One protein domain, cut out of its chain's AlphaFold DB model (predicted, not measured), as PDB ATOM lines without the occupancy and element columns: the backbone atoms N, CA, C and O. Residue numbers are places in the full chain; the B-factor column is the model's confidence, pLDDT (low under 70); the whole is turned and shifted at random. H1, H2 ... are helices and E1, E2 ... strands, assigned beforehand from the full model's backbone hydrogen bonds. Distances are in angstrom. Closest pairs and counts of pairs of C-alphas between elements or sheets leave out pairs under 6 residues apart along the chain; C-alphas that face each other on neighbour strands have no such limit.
ATOM      1  N   PHE A   5      80.727 124.467  81.316       91.50
ATOM      2  CA  PHE A   5      81.683 125.570  81.401       91.50
ATOM      3  C   PHE A   5      81.336 126.615  80.343       91.50
ATOM      4  O   PHE A   5      81.216 126.260  79.176       91.50
ATOM      5  N   SER A   6      81.213 127.881  80.734       91.12
ATOM      6  CA  SER A   6      80.929 128.981  79.806       91.12
ATOM      7  C   SER A   6      82.111 129.932  79.729       91.12
ATOM      8  O   SER A   6      82.537 130.499  80.738       91.12
ATOM      9  N   PHE A   7      82.621 130.128  78.519       90.12
ATOM     10  CA  PHE A   7      83.666 131.096  78.227       90.12
ATOM     11  C   PHE A   7      83.012 132.327  77.624       90.12
ATOM     12  O   PHE A   7      82.504 132.285  76.509       90.12
ATOM     13  N   LEU A   8      83.006 133.420  78.381       89.31
ATOM     14  CA  LEU A   8      82.328 134.653  77.994       89.31
ATOM     15  C   LEU A   8      83.340 135.686  77.491       89.31
ATOM     16  O   LEU A   8      84.405 135.839  78.104       89.31
ATOM     17  N   PRO A   9      83.022 136.429  76.419       88.50
ATOM     18  CA  PRO A   9      83.866 137.523  75.982       88.50
ATOM     19  C   PRO A   9      83.859 138.661  76.997       88.50
ATOM     20  O   PRO A   9      82.876 138.910  77.697       88.50
ATOM     21  N   LYS A  10      84.986 139.365  77.076       85.94
ATOM     22  CA  LYS A  10      85.119 140.604  77.848       85.94
ATOM     23  C   LYS A  10      85.373 141.759  76.892       85.94
ATOM     24  O   LYS A  10      85.665 141.547  75.722       85.94
ATOM     25  N   SER A  11      85.307 142.987  77.398       81.62
ATOM     26  CA  SER A  11      85.545 144.200  76.603       81.62
ATOM     27  C   SER A  11      86.840 144.160  75.778       81.62
ATOM     28  O   SER A  11      86.858 144.696  74.681       81.62
ATOM     29  N   GLY A  12      87.893 143.497  76.270       82.31
ATOM     30  CA  GLY A  12      89.167 143.329  75.555       82.31
ATOM     31  C   GLY A  12      89.258 142.136  74.592       82.31
ATOM     32  O   GLY A  12      90.333 141.895  74.058       82.31
ATOM     33  N   SER A  13      88.190 141.354  74.419       84.56
ATOM     34  CA  SER A  13      88.156 140.211  73.492       84.56
ATOM     35  C   SER A  13      86.894 140.140  72.632       84.56
ATOM     36  O   SER A  13      86.761 139.225  71.827       84.56
ATOM     37  N   ALA A  14      85.956 141.074  72.794       87.50
ATOM     38  CA  ALA A  14      84.652 141.040  72.132       87.50
ATOM     39  C   ALA A  14      84.715 141.204  70.601       87.50
ATOM     40  O   ALA A  14      83.742 140.914  69.912       87.50
ATOM     41  N   ASP A  15      85.839 141.682  70.076       91.25
ATOM     42  CA  ASP A  15      86.111 141.884  68.655       91.25
ATOM     43  C   ASP A  15      86.500 140.593  67.917       91.25
ATOM     44  O   ASP A  15      86.204 140.462  66.731       91.25
ATOM     45  N   TRP A  16      87.121 139.627  68.602       89.06
ATOM     46  CA  TRP A  16      87.582 138.367  67.995       89.06
ATOM     47  C   TRP A  16      87.048 137.103  68.682       89.06
ATOM     48  O   TRP A  16      87.178 136.005  68.142       89.06
ATOM     49  N   PHE A  17      86.431 137.230  69.857       89.62
ATOM     50  CA  PHE A  17      85.882 136.124  70.628       89.62
ATOM     51  C   PHE A  17      84.411 136.383  70.944       89.62
ATOM     52  O   PHE A  17      84.061 137.388  71.554       89.62
ATOM     53  N   THR A  18      83.537 135.453  70.566       90.56
ATOM     54  CA  THR A  18      82.090 135.547  70.830       90.56
ATOM     55  C   THR A  18      81.648 134.731  72.041       90.56
ATOM     56  O   THR A  18      80.489 134.801  72.445       90.56
ATOM     57  N   GLY A  19      82.564 133.972  72.638       90.88
ATOM     58  CA  GLY A  19      82.250 133.003  73.676       90.88
ATOM     59  C   GLY A  19      81.827 131.645  73.131       90.88
ATOM     60  O   GLY A  19      81.490 131.503  71.955       90.88
ATOM     61  N   PHE A  20      81.887 130.641  74.000       91.81
ATOM     62  CA  PHE A  20      81.398 129.290  73.733       91.81
ATOM     63  C   PHE A  20      81.175 128.528  75.042       91.81
ATOM     64  O   PHE A  20      81.724 128.883  76.092       91.81
ATOM     65  N   ASP A  21      80.392 127.459  74.953       93.12
ATOM     66  CA  ASP A  21      80.062 126.587  76.071       93.12
ATOM     67  C   ASP A  21      80.653 125.187  75.870       93.12
ATOM     68  O   ASP A  21      80.685 124.662  74.757       93.12
ATOM     69  N   ILE A  22      81.058 124.555  76.969       92.94
ATOM     70  CA  ILE A  22      81.441 123.143  77.029       92.94
ATOM     71  C   ILE A  22      80.490 122.438  78.003       92.94
ATOM     72  O   ILE A  22      80.649 122.590  79.219       92.94
ATOM     73  N   PRO A  23      79.507 121.661  77.519       92.62
ATOM     74  CA  PRO A  23      78.652 120.856  78.383       92.62
ATOM     75  C   PRO A  23      79.484 119.881  79.219       92.62
ATOM     76  O   PRO A  23      80.379 119.225  78.684       92.62
ATOM     77  N   TYR A  24      79.172 119.721  80.504       90.75
ATOM     78  CA  TYR A  24      79.863 118.763  81.378       90.75
ATOM     79  C   TYR A  24      79.779 117.333  80.841       90.75
ATOM     80  O   TYR A  24      80.753 116.587  80.910       90.75
ATOM     81  N   ASP A  25      78.667 116.993  80.196       88.88
ATOM     82  CA  ASP A  25      78.467 115.690  79.566       88.88
ATOM     83  C   ASP A  25      79.353 115.469  78.336       88.88
ATOM     84  O   ASP A  25      79.484 114.335  77.888       88.88
ATOM     85  N   SER A  26      79.998 116.501  77.789       90.62
ATOM     86  CA  SER A  26      80.971 116.380  76.691       90.62
ATOM     87  C   SER A  26      82.416 116.254  77.182       90.62
ATOM     88  O   SER A  26      83.274 115.772  76.439       90.62
ATOM     89  N   VAL A  27      82.678 116.615  78.442       92.00
ATOM     90  CA  VAL A  27      84.015 116.584  79.043       92.00
ATOM     91  C   VAL A  27      84.488 115.137  79.188       92.00
ATOM     92  O   VAL A  27      83.716 114.229  79.525       92.00
ATOM     93  N   LEU A  28      85.759 114.929  78.869       89.25
ATOM     94  CA  LEU A  28      86.478 113.665  78.992       89.25
ATOM     95  C   LEU A  28      87.453 113.730  80.167       89.25
ATOM     96  O   LEU A  28      87.530 112.797  80.962       89.25
ATOM     97  N   GLU A  29      88.163 114.850  80.290       88.94
ATOM     98  CA  GLU A  29      89.179 115.052  81.314       88.94
ATOM     99  C   GLU A  29      89.340 116.540  81.639       88.94
ATOM    100  O   GLU A  29      89.138 117.412  80.791       88.94
ATOM    101  N   LEU A  30      89.688 116.816  82.897       89.56
ATOM    102  CA  LEU A  30      90.010 118.149  83.382       89.56
ATOM    103  C   LEU A  30      91.193 118.061  84.345       89.56
ATOM    104  O   LEU A  30      91.104 117.403  85.385       89.56
ATOM    105  N   HIS A  31      92.279 118.763  84.025       86.44
ATOM    106  CA  HIS A  31      93.498 118.799  84.836       86.44
ATOM    107  C   HIS A  31      94.144 120.185  84.833       86.44
ATOM    108  O   HIS A  31      93.801 121.058  84.034       86.44
ATOM    109  N   ILE A  32      95.076 120.394  85.764       85.50
ATOM    110  CA  ILE A  32      95.894 121.605  85.819       85.50
ATOM    111  C   ILE A  32      97.285 121.271  85.283       85.50
ATOM    112  O   ILE A  32      97.920 120.323  85.745       85.50
ATOM    113  N   GLU A  33      97.759 122.055  84.322       82.88
ATOM    114  CA  GLU A  33      99.121 121.987  83.804       82.88
ATOM    115  C   GLU A  33     100.028 123.011  84.482       82.88
ATOM    116  O   GLU A  33      99.611 124.106  84.880       82.88
ATOM    117  N   LYS A  34     101.305 122.639  84.574       78.81
ATOM    118  CA  LYS A  34     102.377 123.533  84.993       78.81
ATOM    119  C   LYS A  34     102.862 124.327  83.791       78.81
ATOM    120  O   LYS A  34     103.152 123.752  82.743       78.81
ATOM    121  N   ARG A  35     103.013 125.636  83.962       72.06
ATOM    122  CA  ARG A  35     103.709 126.507  83.016       72.06
ATOM    123  C   ARG A  35     104.895 127.162  83.706       72.06
ATOM    124  O   ARG A  35     104.796 127.612  84.848       72.06
ATOM    125  N   THR A  36     106.007 127.243  82.984       68.12
ATOM    126  CA  THR A  36     107.146 128.064  83.383       68.12
ATOM    127  C   THR A  36     106.821 129.536  83.117       68.12
ATOM    128  O   THR A  36     106.590 129.928  81.971       68.12
ATOM    129  N   ILE A  37     106.763 130.349  84.171       68.44
ATOM    130  CA  ILE A  37     106.634 131.805  84.063       68.44
ATOM    131  C   ILE A  37     107.975 132.410  83.643       68.44
ATOM    132  O   ILE A  37     109.043 131.966  84.065       68.44
ATOM    133  N   THR A  38     107.922 133.426  82.793       66.12
ATOM    134  CA  THR A  38     109.115 134.106  82.283       66.12
ATOM    135  C   THR A  38     109.722 135.039  83.332       66.12
ATOM    136  O   THR A  38     109.040 135.536  84.229       66.12
ATOM    137  N   THR A  39     111.010 135.361  83.187       64.75
ATOM    138  CA  THR A  39     111.718 136.321  84.054       64.75
ATOM    139  C   THR A  39     111.050 137.702  84.079       64.75
ATOM    140  O   THR A  39     111.031 138.359  85.115       64.75
ATOM    141  N   ALA A  40     110.461 138.132  82.956       63.16
ATOM    142  CA  ALA A  40     109.712 139.383  82.876       63.16
ATOM    143  C   ALA A  40     108.411 139.326  83.696       63.16
ATOM    144  O   ALA A  40     108.085 140.284  84.393       63.16
ATOM    145  N   GLU A  41     107.698 138.195  83.669       60.22
ATOM    146  CA  GLU A  41     106.504 137.983  84.497       60.22
ATOM    147  C   GLU A  41     106.860 137.982  85.991       60.22
ATOM    148  O   GLU A  41     106.180 138.659  86.759       60.22
ATOM    149  N   VAL A  42     107.952 137.316  86.398       64.81
ATOM    150  CA  VAL A  42     108.470 137.327  87.787       64.81
ATOM    151  C   VAL A  42     108.768 138.751  88.262       64.81
ATOM    152  O   VAL A  42     108.314 139.152  89.335       64.81
ATOM    153  N   PHE A  43     109.482 139.522  87.437       62.75
ATOM    154  CA  PHE A  43     109.866 140.901  87.731       62.75
ATOM    155  C   PHE A  43     108.651 141.827  87.883       62.75
ATOM    156  O   PHE A  43     108.563 142.585  88.846       62.75
ATOM    157  N   LEU A  44     107.680 141.737  86.967       63.59
ATOM    158  CA  LEU A  44     106.468 142.564  86.999       63.59
ATOM    159  C   LEU A  44     105.481 142.150  88.101       63.59
ATOM    160  O   LEU A  44     104.664 142.961  88.529       63.59
ATOM    161  N   GLY A  45     105.545 140.900  88.567       56.81
ATOM    162  CA  GLY A  45     104.683 140.369  89.623       56.81
ATOM    163  C   GLY A  45     105.246 140.463  91.042       56.81
ATOM    164  O   GLY A  45     104.621 139.913  91.951       56.81
ATOM    165  N   GLY A  46     106.402 141.112  91.234       56.56
ATOM    166  CA  GLY A  46     107.013 141.352  92.548       56.56
ATOM    167  C   GLY A  46     107.470 140.090  93.290       56.56
ATOM    168  O   GLY A  46     107.483 140.087  94.519       56.56
ATOM    169  N   GLY A  47     107.774 139.003  92.572       53.78
ATOM    170  CA  GLY A  47     108.180 137.728  93.169       53.78
ATOM    171  C   GLY A  47     109.696 137.580  93.305       53.78
ATOM    172  O   GLY A  47     110.442 138.012  92.431       53.78
ATOM    173  N   ASP A  48     110.143 136.910  94.369       54.91
ATOM    174  CA  ASP A  48     111.488 136.330  94.424       54.91
ATOM    175  C   ASP A  48     111.587 135.176  93.417       54.91
ATOM    176  O   ASP A  48     110.641 134.406  93.246       54.91
ATOM    177  N   SER A  49     112.745 135.029  92.773       54.09
ATOM    178  CA  SER A  49     113.074 134.071  91.699       54.09
ATOM    179  C   SER A  49     112.857 132.582  92.030       54.09
ATOM    180  O   SER A  49     113.186 131.709  91.223       54.09
ATOM    181  N   ALA A  50     112.359 132.268  93.223       50.12
ATOM    182  CA  ALA A  50     112.146 130.922  93.709       50.12
ATOM    183  C   ALA A  50     110.782 130.400  93.235       50.12
ATOM    184  O   ALA A  50     109.738 130.722  93.797       50.12
ATOM    185  N   ASN A  51     110.842 129.519  92.234       55.94
ATOM    186  CA  ASN A  51     109.762 128.706  91.670       55.94
ATOM    187  C   ASN A  51     109.026 129.319  90.460       55.94
ATOM    188  O   ASN A  51     107.914 129.843  90.543       55.94
ATOM    189  N   GLN A  52     109.682 129.194  89.300       61.12
ATOM    190  CA  GLN A  52     109.154 129.583  87.990       61.12
ATOM    191  C   GLN A  52     108.100 128.603  87.448       61.12
ATOM    192  O   GLN A  52     107.430 128.923  86.478       61.12
ATOM    193  N   GLU A  53     107.907 127.422  88.033       65.19
ATOM    194  CA  GLU A  53     106.836 126.515  87.608       65.19
ATOM    195  C   GLU A  53     105.558 126.776  88.400       65.19
ATOM    196  O   GLU A  53     105.532 126.624  89.623       65.19
ATOM    197  N   GLN A  54     104.483 127.149  87.704       64.69
ATOM    198  CA  GLN A  54     103.189 127.402  88.328       64.69
ATOM    199  C   GLN A  54     102.065 126.610  87.677       64.69
ATOM    200  O   GLN A  54     101.937 126.550  86.460       64.69
ATOM    201  N   GLU A  55     101.216 126.032  88.520       69.62
ATOM    202  CA  GLU A  55      99.991 125.318  88.151       69.62
ATOM    203  C   GLU A  55      98.863 126.318  87.831       69.62
ATOM    204  O   GLU A  55      97.905 126.473  88.593       69.62
ATOM    205  N   ASN A  56      99.010 127.077  86.741       75.19
ATOM    206  CA  ASN A  56      98.111 128.183  86.385       75.19
ATOM    207  C   ASN A  56      97.354 127.987  85.061       75.19
ATOM    208  O   ASN A  56      96.639 128.898  84.636       75.19
ATOM    209  N   VAL A  57      97.471 126.815  84.432       82.69
ATOM    210  CA  VAL A  57      96.758 126.495  83.190       82.69
ATOM    211  C   VAL A  57      95.733 125.407  83.459       82.69
ATOM    212  O   VAL A  57      96.086 124.304  83.863       82.69
ATOM    213  N   ILE A  58      94.457 125.711  83.237       87.19
ATOM    214  CA  ILE A  58      93.383 124.718  83.317       87.19
ATOM    215  C   ILE A  58      93.175 124.140  81.923       87.19
ATOM    216  O   ILE A  58      92.879 124.878  80.980       87.19
ATOM    217  N   CYS A  59      93.304 122.823  81.809       90.44
ATOM    218  CA  CYS A  59      93.066 122.085  80.582       90.44
ATOM    219  C   CYS A  59      91.737 121.340  80.679       90.44
ATOM    220  O   CYS A  59      91.501 120.596  81.631       90.44
ATOM    221  N   ILE A  60      90.872 121.549  79.687       92.12
ATOM    222  CA  ILE A  60      89.591 120.854  79.548       92.12
ATOM    223  C   ILE A  60      89.614 120.110  78.219       92.12
ATOM    224  O   ILE A  60      89.641 120.739  77.160       92.12
ATOM    225  N   ILE A  61      89.593 118.784  78.287       92.75
ATOM    226  CA  ILE A  61      89.504 117.903  77.124       92.75
ATOM    227  C   ILE A  61      88.043 117.491  76.976       92.75
ATOM    228  O   ILE A  61      87.435 116.976  77.920       92.75
ATOM    229  N   PHE A  62      87.460 117.727  75.806       93.06
ATOM    230  CA  PHE A  62      86.050 117.453  75.544       93.06
ATOM    231  C   PHE A  62      85.823 116.969  74.114       93.06
ATOM    232  O   PHE A  62      86.614 117.225  73.208       93.06
ATOM    233  N   LYS A  63      84.711 116.263  73.913       93.06
ATOM    234  CA  LYS A  63      84.269 115.825  72.592       93.06
ATOM    235  C   LYS A  63      83.369 116.893  71.972       93.06
ATOM    236  O   LYS A  63      82.307 117.190  72.512       93.06
ATOM    237  N   ALA A  64      83.793 117.462  70.851       88.81
ATOM    238  CA  ALA A  64      83.024 118.436  70.091       88.81
ATOM    239  C   ALA A  64      81.795 117.800  69.421       88.81
ATOM    240  O   ALA A  64      81.720 116.579  69.261       88.81
ATOM    241  N   GLU A  65      80.863 118.632  68.951       84.62
ATOM    242  CA  GLU A  65      79.680 118.182  68.196       84.62
ATOM    243  C   GLU A  65      80.054 117.403  66.926       84.62
ATOM    244  O   GLU A  65      79.367 116.461  66.538       84.62
ATOM    245  N   THR A  66      81.197 117.733  66.322       86.88
ATOM    246  CA  THR A  66      81.768 117.026  65.163       86.88
ATOM    247  C   THR A  66      82.295 115.627  65.504       86.88
ATOM    248  O   THR A  66      82.725 114.894  64.617       86.88
ATOM    249  N   GLY A  67      82.299 115.254  66.786       84.31
ATOM    250  CA  GLY A  67      82.842 114.001  67.297       84.31
ATOM    251  C   GLY A  67      84.354 114.015  67.535       84.31
ATOM    252  O   GLY A  67      84.874 113.022  68.042       84.31
ATOM    253  N   GLN A  68      85.042 115.112  67.208       89.38
ATOM    254  CA  GLN A  68      86.477 115.282  67.443       89.38
ATOM    255  C   GLN A  68      86.775 115.609  68.908       89.38
ATOM    256  O   GLN A  68      85.997 116.293  69.572       89.38
ATOM    257  N   GLU A  69      87.917 115.146  69.404       92.44
ATOM    258  CA  GLU A  69      88.421 115.525  70.723       92.44
ATOM    259  C   GLU A  69      89.179 116.849  70.618       92.44
ATOM    260  O   GLU A  69      90.099 116.990  69.811       92.44
ATOM    261  N   LEU A  70      88.766 117.829  71.418       92.00
ATOM    262  CA  LEU A  70      89.355 119.159  71.474       92.00
ATOM    263  C   LEU A  70      89.834 119.457  72.892       92.00
ATOM    264  O   LEU A  70      89.249 119.004  73.876       92.00
ATOM    265  N   THR A  71      90.870 120.287  72.980       92.06
ATOM    266  CA  THR A  71      91.433 120.741  74.251       92.06
ATOM    267  C   THR A  71      91.348 122.253  74.337       92.06
ATOM    268  O   THR A  71      91.896 122.967  73.497       92.06
ATOM    269  N   VAL A  72      90.705 122.751  75.389       91.62
ATOM    270  CA  VAL A  72      90.745 124.166  75.764       91.62
ATOM    271  C   VAL A  72      91.766 124.348  76.871       91.62
ATOM    272  O   VAL A  72      91.704 123.674  77.899       91.62
ATOM    273  N   ARG A  73      92.700 125.276  76.653       89.50
ATOM    274  CA  ARG A  73      93.726 125.672  77.622       89.50
ATOM    275  C   ARG A  73      93.424 127.087  78.090       89.50
ATOM    276  O   ARG A  73      93.557 128.039  77.326       89.50
ATOM    277  N   ALA A  74      92.976 127.214  79.332       84.06
ATOM    278  CA  ALA A  74      92.679 128.495  79.952       84.06
ATOM    279  C   ALA A  74      93.842 128.900  80.860       84.06
ATOM    280  O   ALA A  74      94.022 128.348  81.948       84.06
ATOM    281  N   GLU A  75      94.640 129.862  80.399       79.06
ATOM    282  CA  GLU A  75      95.754 130.411  81.167       79.06
ATOM    283  C   GLU A  75      95.269 131.518  82.105       79.06
ATOM    284  O   GLU A  75      94.700 132.527  81.680       79.06
ATOM    285  N   MET A  76      95.513 131.351  83.401       70.62
ATOM    286  CA  MET A  76      95.128 132.335  84.406       70.62
ATOM    287  C   MET A  76      96.203 133.417  84.535       70.62
ATOM    288  O   MET A  76      96.966 133.425  85.493       70.62
ATOM    289  N   LEU A  77      96.248 134.358  83.589       61.47
ATOM    290  CA  LEU A  77      97.166 135.501  83.633       61.47
ATOM    291  C   LEU A  77      96.522 136.680  84.374       61.47
ATOM    292  O   LEU A  77      95.560 137.282  83.899       61.47
ATOM    293  N   THR A  78      97.049 137.051  85.544       53.38
ATOM    294  CA  THR A  78      96.698 138.324  86.198       53.38
ATOM    295  C   THR A  78      97.950 139.164  86.400       53.38
ATOM    296  O   THR A  78      98.789 138.815  87.231       53.38
ATOM    297  N   GLY A  79      98.058 140.275  85.665       46.78
ATOM    298  CA  GLY A  79      99.240 141.147  85.579       46.78
ATOM    299  C   GLY A  79      99.582 141.978  86.823       46.78
ATOM    300  O   GLY A  79     100.019 143.108  86.678       46.78
ATOM    301  N   VAL A  80      99.360 141.461  88.034       50.03
ATOM    302  CA  VAL A  80      99.666 142.179  89.289       50.03
ATOM    303  C   VAL A  80     100.164 141.278  90.417       50.03
ATOM    304  O   VAL A  80     101.001 141.711  91.195       50.03
ATOM    305  N   THR A  81      99.695 140.029  90.533       53.03
ATOM    306  CA  THR A  81     100.236 139.077  91.523       53.03
ATOM    307  C   THR A  81     100.224 137.662  90.961       53.03
ATOM    308  O   THR A  81      99.170 137.111  90.647       53.03
ATOM    309  N   ILE A  82     101.408 137.071  90.823       54.12
ATOM    310  CA  ILE A  82     101.579 135.730  90.259       54.12
ATOM    311  C   ILE A  82     101.109 134.656  91.266       54.12
ATOM    312  O   ILE A  82     100.345 133.762  90.916       54.12
ATOM    313  N   PHE A  83     101.451 134.797  92.552       55.06
ATOM    314  CA  PHE A  83     101.101 133.830  93.610       55.06
ATOM    315  C   PHE A  83      99.590 133.596  93.802       55.06
ATOM    316  O   PHE A  83      99.173 132.520  94.236       55.06
ATOM    317  N   ASN A  84      98.747 134.569  93.449       62.31
ATOM    318  CA  ASN A  84      97.292 134.421  93.529       62.31
ATOM    319  C   ASN A  84      96.701 133.575  92.387       62.31
ATOM    320  O   ASN A  84      95.536 133.185  92.470       62.31
ATOM    321  N   GLN A  85      97.466 133.266  91.335       64.50
ATOM    322  CA  GLN A  85      96.964 132.566  90.146       64.50
ATOM    323  C   GLN A  85      96.798 131.063  90.401       64.50
ATOM    324  O   GLN A  85      95.692 130.538  90.285       64.50
ATOM    325  N   ALA A  86      97.854 130.389  90.867       66.06
ATOM    326  CA  ALA A  86      97.790 128.969  91.232       66.06
ATOM    327  C   ALA A  86      96.790 128.704  92.378       66.06
ATOM    328  O   ALA A  86      96.193 127.630  92.477       66.06
ATOM    329  N   LYS A  87      96.566 129.693  93.259       71.88
ATOM    330  CA  LYS A  87      95.520 129.621  94.290       71.88
ATOM    331  C   LYS A  87      94.120 129.576  93.667       71.88
ATOM    332  O   LYS A  87      93.338 128.712  94.047       71.88
ATOM    333  N   LYS A  88      93.833 130.416  92.666       75.00
ATOM    334  CA  LYS A  88      92.540 130.424  91.961       75.00
ATOM    335  C   LYS A  88      92.264 129.130  91.194       75.00
ATOM    336  O   LYS A  88      91.134 128.655  91.227       75.00
ATOM    337  N   CYS A  89      93.272 128.527  90.557       75.75
ATOM    338  CA  CYS A  89      93.108 127.212  89.919       75.75
ATOM    339  C   CYS A  89      92.721 126.136  90.944       75.75
ATOM    340  O   CYS A  89      91.782 125.372  90.726       75.75
ATOM    341  N   ARG A  90      93.393 126.116  92.102       77.31
ATOM    342  CA  ARG A  90      93.060 125.190  93.195       77.31
ATOM    343  C   ARG A  90      91.671 125.446  93.781       77.31
ATOM    344  O   ARG A  90      90.955 124.488  94.057       77.31
ATOM    345  N   GLU A  91      91.272 126.706  93.939       81.50
ATOM    346  CA  GLU A  91      89.923 127.080  94.389       81.50
ATOM    347  C   GLU A  91      88.849 126.626  93.396       81.50
ATOM    348  O   GLU A  91      87.856 126.036  93.816       81.50
ATOM    349  N   LEU A  92      89.071 126.806  92.087       84.06
ATOM    350  CA  LEU A  92      88.171 126.286  91.057       84.06
ATOM    351  C   LEU A  92      88.018 124.765  91.181       84.06
ATOM    352  O   LEU A  92      86.895 124.270  91.220       84.06
ATOM    353  N   MET A  93      89.122 124.024  91.308       84.50
ATOM    354  CA  MET A  93      89.062 122.571  91.514       84.50
ATOM    355  C   MET A  93      88.307 122.197  92.791       84.50
ATOM    356  O   MET A  93      87.546 121.228  92.795       84.50
ATOM    357  N   GLY A  94      88.480 122.971  93.865       84.19
ATOM    358  CA  GLY A  94      87.719 122.824  95.105       84.19
ATOM    359  C   GLY A  94      86.214 122.997  94.890       84.19
ATOM    360  O   GLY A  94      85.440 122.143  95.317       84.19
ATOM    361  N   LEU A  95      85.805 124.036  94.158       86.06
ATOM    362  CA  LEU A  95      84.403 124.280  93.810       86.06
ATOM    363  C   LEU A  95      83.825 123.147  92.953       86.06
ATOM    364  O   LEU A  95      82.739 122.646  93.242       86.06
ATOM    365  N   LEU A  96      84.566 122.685  91.942       86.56
ATOM    366  CA  LEU A  96      84.136 121.569  91.094       86.56
ATOM    367  C   LEU A  96      83.966 120.270  91.894       86.56
ATOM    368  O   LEU A  96      83.031 119.511  91.632       86.56
ATOM    369  N   ARG A  97      84.823 120.022  92.893       86.19
ATOM    370  CA  ARG A  97      84.670 118.892  93.829       86.19
ATOM    371  C   ARG A  97      83.461 119.060  94.737       86.19
ATOM    372  O   ARG A  97      82.681 118.124  94.863       86.19
ATOM    373  N   GLN A  98      83.287 120.236  95.339       85.44
ATOM    374  CA  GLN A  98      82.167 120.527  96.239       85.44
ATOM    375  C   GLN A  98      80.814 120.351  95.538       85.44
ATOM    376  O   GLN A  98      79.864 119.856  96.140       85.44
ATOM    377  N   HIS A  99      80.732 120.717  94.259       85.50
ATOM    378  CA  HIS A  99      79.530 120.541  93.448       85.50
ATOM    379  C   HIS A  99      79.403 119.146  92.809       85.50
ATOM    380  O   HIS A  99      78.480 118.923  92.027       85.50
ATOM    381  N   GLY A 100      80.309 118.209  93.115       83.31
ATOM    382  CA  GLY A 100      80.288 116.845  92.576       83.31
ATOM    383  C   GLY A 100      80.494 116.771  91.059       83.31
ATOM    384  O   GLY A 100      80.172 115.762  90.441       83.31
ATOM    385  N   ILE A 101      81.012 117.831  90.432       86.38
ATOM    386  CA  ILE A 101      81.175 117.914  88.975       86.38
ATOM    387  C   ILE A 101      82.300 116.979  88.514       86.38
ATOM    388  O   ILE A 101      82.116 116.242  87.552       86.38
ATOM    389  N   LEU A 102      83.425 116.924  89.243       84.25
ATOM    390  CA  LEU A 102      84.537 116.024  88.891       84.25
ATOM    391  C   LEU A 102      84.139 114.540  88.943       84.25
ATOM    392  O   LEU A 102      84.565 113.757  88.102       84.25
ATOM    393  N   GLN A 103      83.270 114.167  89.886       82.00
ATOM    394  CA  GLN A 103      82.780 112.791  90.029       82.00
ATOM    395  C   GLN A 103      81.974 112.352  88.800       82.00
ATOM    396  O   GLN A 103      82.054 111.194  88.399       82.00
ATOM    397  N   LYS A 104      81.243 113.274  88.159       80.88
ATOM    398  CA  LYS A 104      80.511 112.988  86.914       80.88
ATOM    399  C   LYS A 104      81.459 112.625  85.771       80.88
ATOM    400  O   LYS A 104      81.146 111.740  84.978       80.88
ATOM    401  N   PHE A 105      82.628 113.263  85.710       83.06
ATOM    402  CA  PHE A 105      83.642 112.966  84.696       83.06
ATOM    403  C   PHE A 105      84.255 111.574  84.910       83.06
ATOM    404  O   PHE A 105      84.359 110.789  83.968       83.06
ATOM    405  N   GLU A 106      84.577 111.222  86.159       74.69
ATOM    406  CA  GLU A 106      85.112 109.898  86.515       74.69
ATOM    407  C   GLU A 106      84.097 108.770  86.274       74.69
ATOM    408  O   GLU A 106      84.429 107.734  85.695       74.69
ATOM    409  N   GLN A 107      82.834 108.981  86.656       69.69
ATOM    410  CA  GLN A 107      81.754 108.017  86.429       69.69
ATOM    411  C   GLN A 107      81.524 107.757  84.940       69.69
ATOM    412  O   GLN A 107      81.313 106.613  84.550       69.69
ATOM    413  N   LYS A 108      81.624 108.782  84.089       68.50
ATOM    414  CA  LYS A 108      81.499 108.637  82.633       68.50
ATOM    415  C   LYS A 108      82.669 107.858  82.024       68.50
ATOM    416  O   LYS A 108      82.452 107.011  81.157       68.50
ATOM    417  N   LYS A 109      83.894 108.087  82.510       63.19
ATOM    418  CA  LYS A 109      85.080 107.308  82.112       63.19
ATOM    419  C   LYS A 109      84.912 105.819  82.441       63.19
ATOM    420  O   LYS A 109      85.294 104.970  81.640       63.19
ATOM    421  N   ASN A 110      84.271 105.505  83.566       58.03
ATOM    422  CA  ASN A 110      84.000 104.128  83.987       58.03
ATOM    423  C   ASN A 110      82.746 103.518  83.325       58.03
ATOM    424  O   ASN A 110      82.733 102.327  83.014       58.03
ATOM    425  N   GLY A 111      81.715 104.321  83.044       51.28
ATOM    426  CA  GLY A 111      80.484 103.896  82.365       51.28
ATOM    427  C   GLY A 111      80.708 103.522  80.899       51.28
ATOM    428  O   GLY A 111      80.187 102.509  80.441       51.28
ATOM    429  N   ASN A 112      81.578 104.249  80.191       48.25
ATOM    430  CA  ASN A 112      81.978 103.900  78.822       48.25
ATOM    431  C   ASN A 112      82.851 102.632  78.735       48.25
ATOM    432  O   ASN A 112      82.984 102.068  77.653       48.25
ATOM    433  N   ASN A 113      83.413 102.155  79.851       45.09
ATOM    434  CA  ASN A 113      84.108 100.863  79.919       45.09
ATOM    435  C   ASN A 113      83.166  99.685  80.225       45.09
ATOM    436  O   ASN A 113      83.589  98.540  80.116       45.09
TER     437      ASN A 113
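Overview. This is residues 5 to 113 of the 154 residues of the protein "SHOCT domain-containing protein" of Lachnospiraceae bacterium (UniProt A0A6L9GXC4). A long, strongly twisted sheet of three strands, E3, E4 and E5, has the helix H2 packed along one face as a second layer. A small hairpin of E1 and E2 branches off near the end where E3 begins, and its residues 11 to 16 stick out; the short helix H1 lies beyond the other end of the sheet, and H3 follows H2 and only grazes the sheet. The printed part has 109 residues with five named strands and three named helices, in the order E1 E2 E3 H1 E4 E5 H2 H3; the larger sheet has the order E3, E4, E5, antiparallel throughout, and the class is mixed, helices and strands. The whole is only just loose, close to compact, with a radius of gyration of the C-alphas of 16.1 A and spans of 47 by 34 by 23 A.

Arrangement. E1, residues 5 to 7, and E2, residues 20 to 23, are antiparallel neighbours at 174 degrees and form a hairpin; N 5 and O 22 are 2.8 A apart, within hydrogen-bond range. E2 and E3, residues 27 to 36, meet only through their link. E3 and E4, residues 53 to 63, are antiparallel at 157 degrees, with N 33 and O 57 at 2.8 A. E4 bends by 52 degrees at residue 56. E4 and E5, residues 69 to 75, form a hairpin, antiparallel at 151 degrees, with N 60 and O 72 at 2.9 A. E3 and E5 are edge strands. H1, residues 39 to 44, is not on this sheet. H2, residues 83 to 98, is on it at a height over the sheet of 9.9 A, over E3 and E4; it runs along the strands, at 15 degrees to E3 on the local plane. The closest C-alphas of E4 and H2 are those of Asn 56 and Ala 86, 4.9 A apart. H3, residues 101 to 111, only grazes the sheet with its residues 102 to 109; its closest C-alphas to E3 are Phe 105 and Leu 28, 6.4 A. H2 and H3 are close but not clearly touching, at a steep tilt of 60 degrees, the same way; the C-alphas of Leu 96 and Leu 102 are closest, 6.0 A apart. Every O i to N i+4 pair is within hydrogen-bond range in H1, 11 of 12 in H2 and 6 of 7 in H3.

Along the chain. E1 begins at C-alpha 5 (81.683, 125.570, 81.401). From first to last C-alpha, E3 measures 26.2 A, E4 29.1 A, E5 19.6 A, H2 23.3 A and H3 15.5 A. H3 ends at C-alpha 111 (80.484, 103.896, 82.365).

Size, cuts and confidence. The C-alphas of Phe 43 and Asn 113 are the two farthest apart, 48.2 A. The printed part has no cut, and the link from E1 to E2, 12 residues, is long. The mean pLDDT of the printed part is 77.0; residues 36 to 55, 77 to 86 and 107 to 113 are under 70.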